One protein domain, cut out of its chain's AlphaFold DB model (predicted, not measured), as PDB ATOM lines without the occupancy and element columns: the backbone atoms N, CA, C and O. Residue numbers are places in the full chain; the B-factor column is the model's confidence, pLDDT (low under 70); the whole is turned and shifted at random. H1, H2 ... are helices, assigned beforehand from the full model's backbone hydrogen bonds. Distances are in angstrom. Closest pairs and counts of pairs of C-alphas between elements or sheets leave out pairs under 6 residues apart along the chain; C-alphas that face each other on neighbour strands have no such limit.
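This is residues 9 to 45 and 74 to 81 of the 178 residues of an uncharacterized protein of Neolentinus lepideus HHB14362 ss-1 (UniProt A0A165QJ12). From its first residue, the printed part runs through a looped stretch, residues 9 to 22, into one long helix, H1, from whose far end a tail, residues 39 to 45, leads away. Beyond the looped stretch, a separate piece with a short helix, H2, stands free and adds to the length. The 45 printed residues are all helix in class, with H1 then H2 and no named strand, though under half of them, 20, are in named elements. The whole is extended, with a radius of gyration of the C-alphas of 14.7 A and spans of 45 by 20 by 14 A.

H1, residues 23 to 38, and H2, residues 78 to 81, are apart. In H1, every O i to N i+4 pair is within hydrogen-bond range; H2 is too short for such a pair.

H1 is 22.4 A long, from C-alpha 23 at (162.914, 144.887, 162.517) to C-alpha 38. H2 ends at C-alpha 81, (177.776, 139.412, 150.176).

Residues 46 to 73 are not printed; C-alphas 45 and 74 are 32.5 A apart across the cut. Residues 74 to 81 have pLDDT under 70.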
ATOM      1  N   PHE A   9     160.747 137.162 148.770       81.12
ATOM      2  CA  PHE A   9     160.976 137.414 150.185       81.12
ATOM      3  C   PHE A   9     160.510 138.831 150.552       81.12
ATOM      4  O   PHE A   9     161.076 139.828 150.110       81.12
ATOM      5  N   GLN A  10     159.433 138.929 151.334       86.50
ATOM      6  CA  GLN A  10     158.800 140.201 151.701       86.50
ATOM      7  C   GLN A  10     159.318 140.704 153.049       86.50
ATOM      8  O   GLN A  10     158.626 140.647 154.065       86.50
ATOM      9  N   SER A  11     160.560 141.177 153.056       88.06
ATOM     10  CA  SER A  11     161.239 141.633 154.264       88.06
ATOM     11  C   SER A  11     161.939 142.971 154.027       88.06
ATOM     12  O   SER A  11     162.586 143.170 153.004       88.06
ATOM     13  N   ILE A  12     161.817 143.913 154.966       88.75
ATOM     14  CA  ILE A  12     162.503 145.211 154.850       88.75
ATOM     15  C   ILE A  12     164.004 145.086 155.120       88.75
ATOM     16  O   ILE A  12     164.795 145.796 154.512       88.75
ATOM     17  N   ILE A  13     164.406 144.147 155.979       91.00
ATOM     18  CA  ILE A  13     165.819 143.934 156.319       91.00
ATOM     19  C   ILE A  13     166.617 143.325 155.158       91.00
ATOM     20  O   ILE A  13     167.836 143.409 155.152       91.00
ATOM     21  N   SER A  14     165.945 142.744 154.152       88.44
ATOM     22  CA  SER A  14     166.598 142.315 152.906       88.44
ATOM     23  C   SER A  14     166.804 143.456 151.906       88.44
ATOM     24  O   SER A  14     167.337 143.228 150.823       88.44
ATOM     25  N   PHE A  15     166.350 144.674 152.217       86.38
ATOM     26  CA  PHE A  15     166.609 145.835 151.376       86.38
ATOM     27  C   PHE A  15     168.013 146.401 151.668       86.38
ATOM     28  O   PHE A  15     168.348 146.587 152.843       86.38
ATOM     29  N   PRO A  16     168.817 146.724 150.632       89.31
ATOM     30  CA  PRO A  16     170.175 147.226 150.819       89.31
ATOM     31  C   PRO A  16     170.244 148.436 151.757       89.31
ATOM     32  O   PRO A  16     169.511 149.413 151.587       89.31
ATOM     33  N   GLY A  17     171.142 148.372 152.742       90.88
ATOM     34  CA  GLY A  17     171.344 149.428 153.745       90.88
ATOM     35  C   GLY A  17     170.548 149.269 155.049       90.88
ATOM     36  O   GLY A  17     170.758 150.050 155.981       90.88
ATOM     37  N   PHE A  18     169.679 148.258 155.151       91.94
ATOM     38  CA  PHE A  18     168.988 147.892 156.398       91.94
ATOM     39  C   PHE A  18     169.437 146.544 156.980       91.94
ATOM     40  O   PHE A  18     168.883 146.097 157.978       91.94
ATOM     41  N   GLU A  19     170.456 145.931 156.380       92.81
ATOM     42  CA  GLU A  19     170.970 144.596 156.710       92.81
ATOM     43  C   GLU A  19     171.459 144.490 158.166       92.81
ATOM     44  O   GLU A  19     171.240 143.476 158.822       92.81
ATOM     45  N   ASP A  20     172.048 145.565 158.696       95.88
ATOM     46  CA  ASP A  20     172.627 145.606 160.047       95.88
ATOM     47  C   ASP A  20     171.610 145.942 161.149       95.88
ATOM     48  O   ASP A  20     171.988 146.157 162.303       95.88
ATOM     49  N   ARG A  21     170.322 146.067 160.810       94.50
ATOM     50  CA  ARG A  21     169.278 146.478 161.757       94.50
ATOM     51  C   ARG A  21     168.203 145.415 161.871       94.50
ATOM     52  O   ARG A  21     167.703 144.882 160.884       94.50
ATOM     53  N   SER A  22     167.786 145.160 163.101       95.88
ATOM     54  CA  SER A  22     166.601 144.354 163.383       95.88
ATOM     55  C   SER A  22     165.316 145.092 162.993       95.88
ATOM     56  O   SER A  22     165.253 146.326 162.940       95.88
ATOM     57  N   PHE A  23     164.245 144.330 162.767       94.94
ATOM     58  CA  PHE A  23     162.914 144.887 162.517       94.94
ATOM     59  C   PHE A  23     162.454 145.815 163.646       94.94
ATOM     60  O   PHE A  23     161.850 146.860 163.398       94.94
ATOM     61  N   GLU A  24     162.737 145.440 164.891       94.75
ATOM     62  CA  GLU A  24     162.366 146.199 166.076       94.75
ATOM     63  C   GLU A  24     163.095 147.544 166.134       94.75
ATOM     64  O   GLU A  24     162.472 148.553 166.470       94.75
ATOM     65  N   GLU A  25     164.373 147.593 165.755       95.88
ATOM     66  CA  GLU A  25     165.141 148.841 165.692       95.88
ATOM     67  C   GLU A  25     164.583 149.796 164.640       95.88
ATOM     68  O   GLU A  25     164.338 150.964 164.952       95.88
ATOM     69  N   LEU A  26     164.312 149.301 163.427       93.88
ATOM     70  CA  LEU A  26     163.690 150.101 162.366       93.88
ATOM     71  C   LEU A  26     162.337 150.651 162.814       93.88
ATOM     72  O   LEU A  26     162.063 151.842 162.677       93.88
ATOM     73  N   ARG A  27     161.520 149.804 163.447       89.62
ATOM     74  CA  ARG A  27     160.213 150.202 163.971       89.62
ATOM     75  C   ARG A  27     160.320 151.292 165.039       89.62
ATOM     76  O   ARG A  27     159.510 152.218 165.050       89.62
ATOM     77  N   ILE A  28     161.277 151.187 165.961       93.62
ATOM     78  CA  ILE A  28     161.486 152.199 167.008       93.62
ATOM     79  C   ILE A  28     161.950 153.520 166.391       93.62
ATOM     80  O   ILE A  28     161.455 154.577 166.789       93.62
ATOM     81  N   MET A  29     162.855 153.475 165.412       93.56
ATOM     82  CA  MET A  29     163.317 154.673 164.709       93.56
ATOM     83  C   MET A  29     162.176 155.400 164.002       93.56
ATOM     84  O   MET A  29     162.041 156.611 164.180       93.56
ATOM     85  N   ASP A  30     161.318 154.668 163.291       89.56
ATOM     86  CA  ASP A  30     160.131 155.234 162.646       89.56
ATOM     87  C   ASP A  30     159.190 155.892 163.660       89.56
ATOM     88  O   ASP A  30     158.698 157.000 163.430       89.56
ATOM     89  N   TYR A  31     158.971 155.262 164.822       87.94
ATOM     90  CA  TYR A  31     158.175 155.875 165.885       87.94
ATOM     91  C   TYR A  31     158.794 157.181 166.379       87.94
ATOM     92  O   TYR A  31     158.087 158.185 166.479       87.94
ATOM     93  N   LEU A  32     160.092 157.184 166.693       91.81
ATOM     94  CA  LEU A  32     160.783 158.382 167.173       91.81
ATOM     95  C   LEU A  32     160.729 159.507 166.137       91.81
ATOM     96  O   LEU A  32     160.426 160.649 166.487       91.81
ATOM     97  N   PHE A  33     160.947 159.177 164.866       90.94
ATOM     98  CA  PHE A  33     160.847 160.132 163.771       90.94
ATOM     99  C   PHE A  33     159.431 160.715 163.648       90.94
ATOM    100  O   PHE A  33     159.268 161.937 163.598       90.94
ATOM    101  N   ALA A  34     158.391 159.881 163.695       85.62
ATOM    102  CA  ALA A  34     157.004 160.341 163.642       85.62
ATOM    103  C   ALA A  34     156.648 161.262 164.820       85.62
ATOM    104  O   ALA A  34     156.073 162.334 164.617       85.62
ATOM    105  N   TYR A  35     157.051 160.901 166.043       85.81
ATOM    106  CA  TYR A  35     156.836 161.756 167.213       85.81
ATOM    107  C   TYR A  35     157.574 163.087 167.094       85.81
ATOM    108  O   TYR A  35     157.017 164.119 167.461       85.81
ATOM    109  N   SER A  36     158.797 163.080 166.556       91.69
ATOM    110  CA  SER A  36     159.577 164.307 166.371       91.69
ATOM    111  C   SER A  36     158.952 165.261 165.348       91.69
ATOM    112  O   SER A  36     159.038 166.474 165.512       91.69
ATOM    113  N   THR A  37     158.289 164.727 164.320       90.62
ATOM    114  CA  THR A  37     157.753 165.521 163.205       90.62
ATOM    115  C   THR A  37     156.317 165.981 163.430       90.62
ATOM    116  O   THR A  37     155.978 167.113 163.101       90.62
ATOM    117  N   THR A  38     155.467 165.128 164.006       88.44
ATOM    118  CA  THR A  38     154.030 165.417 164.185       88.44
ATOM    119  C   THR A  38     153.625 165.700 165.629       88.44
ATOM    120  O   THR A  38     152.506 166.152 165.866       88.44
ATOM    121  N   GLY A  39     154.489 165.420 166.612       89.50
ATOM    122  CA  GLY A  39     154.151 165.526 168.038       89.50
ATOM    123  C   GLY A  39     153.074 164.534 168.501       89.50
ATOM    124  O   GLY A  39     152.620 164.588 169.644       89.50
ATOM    125  N   ALA A  40     152.661 163.618 167.625       79.62
ATOM    126  CA  ALA A  40     151.605 162.646 167.844       79.62
ATOM    127  C   ALA A  40     152.080 161.246 167.444       79.62
ATOM    128  O   ALA A  40     153.043 161.060 166.705       79.62
ATOM    129  N   ARG A  41     151.392 160.237 167.978       75.88
ATOM    130  CA  ARG A  41     151.633 158.829 167.637       75.88
ATOM    131  C   ARG A  41     151.243 158.616 166.171       75.88
ATOM    132  O   ARG A  41     150.209 159.165 165.782       75.88
ATOM    133  N   PRO A  42     151.960 157.775 165.403       75.81
ATOM    134  CA  PRO A  42     151.466 157.315 164.109       75.81
ATOM    135  C   PRO A  42     150.026 156.818 164.237       75.81
ATOM    136  O   PRO A  42     149.706 156.071 165.171       75.81
ATOM    137  N   ALA A  43     149.149 157.262 163.335       79.12
ATOM    138  CA  ALA A  43     147.769 156.802 163.319       79.12
ATOM    139  C   ALA A  43     147.744 155.272 163.134       79.12
ATOM    140  O   ALA A  43     148.543 154.742 162.359       79.12
ATOM    141  N   PRO A  44     146.868 154.540 163.846       76.94
ATOM    142  CA  PRO A  44     146.727 153.108 163.628       76.94
ATOM    143  C   PRO A  44     146.333 152.836 162.173       76.94
ATOM    144  O   PRO A  44     145.519 153.568 161.605       76.94
ATOM    145  N   CYS A  45     146.885 151.772 161.583       71.25
ATOM    146  CA  CYS A  45     146.429 151.295 160.281       71.25
ATOM    147  C   CYS A  45     144.934 150.983 160.377       71.25
ATOM    148  O   CYS A  45     144.507 150.194 161.219       71.25
ATOM    149  N   ALA A  74     168.316 137.762 142.789       65.44
ATOM    150  CA  ALA A  74     169.085 136.887 141.924       65.44
ATOM    151  C   ALA A  74     169.888 135.919 142.816       65.44
ATOM    152  O   ALA A  74     170.674 136.385 143.644       65.44
ATOM    153  N   PRO A  75     169.764 134.590 142.636       61.16
ATOM    154  CA  PRO A  75     170.396 133.594 143.510       61.16
ATOM    155  C   PRO A  75     171.934 133.640 143.510       61.16
ATOM    156  O   PRO A  75     172.571 132.952 144.297       61.16
ATOM    157  N   GLN A  76     172.551 134.436 142.633       56.94
ATOM    158  CA  GLN A  76     174.006 134.574 142.546       56.94
ATOM    159  C   GLN A  76     174.590 135.666 143.455       56.94
ATOM    160  O   GLN A  76     175.803 135.687 143.631       56.94
ATOM    161  N   MET A  77     173.776 136.548 144.050       54.03
ATOM    162  CA  MET A  77     174.295 137.639 144.894       54.03
ATOM    163  C   MET A  77     174.397 137.305 146.388       54.03
ATOM    164  O   MET A  77     175.059 138.038 147.120       54.03
ATOM    165  N   GLU A  78     173.793 136.212 146.858       57.28
ATOM    166  CA  GLU A  78     173.735 135.937 148.301       57.28
ATOM    167  C   GLU A  78     175.042 135.371 148.873       57.28
ATOM    168  O   GLU A  78     175.387 135.672 150.011       57.28
ATOM    169  N   ALA A  79     175.813 134.597 148.102       56.00
ATOM    170  CA  ALA A  79     176.992 133.923 148.648       56.00
ATOM    171  C   ALA A  79     178.157 134.886 148.934       56.00
ATOM    172  O   ALA A  79     178.760 134.814 150.001       56.00
ATOM    173  N   GLU A  80     178.467 135.810 148.021       56.22
ATOM    174  CA  GLU A  80     179.630 136.693 148.196       56.22
ATOM    175  C   GLU A  80     179.363 137.834 149.181       56.22
ATOM    176  O   GLU A  80     180.251 138.197 149.954       56.22
ATOM    177  N   HIS A  81     178.129 138.353 149.229       58.00
ATOM    178  CA  HIS A  81     177.776 139.412 150.176       58.00
ATOM    179  C   HIS A  81     177.752 138.882 151.619       58.00
ATOM    180  O   HIS A  81     178.333 139.514 152.505       58.00
TER     181      HIS A  81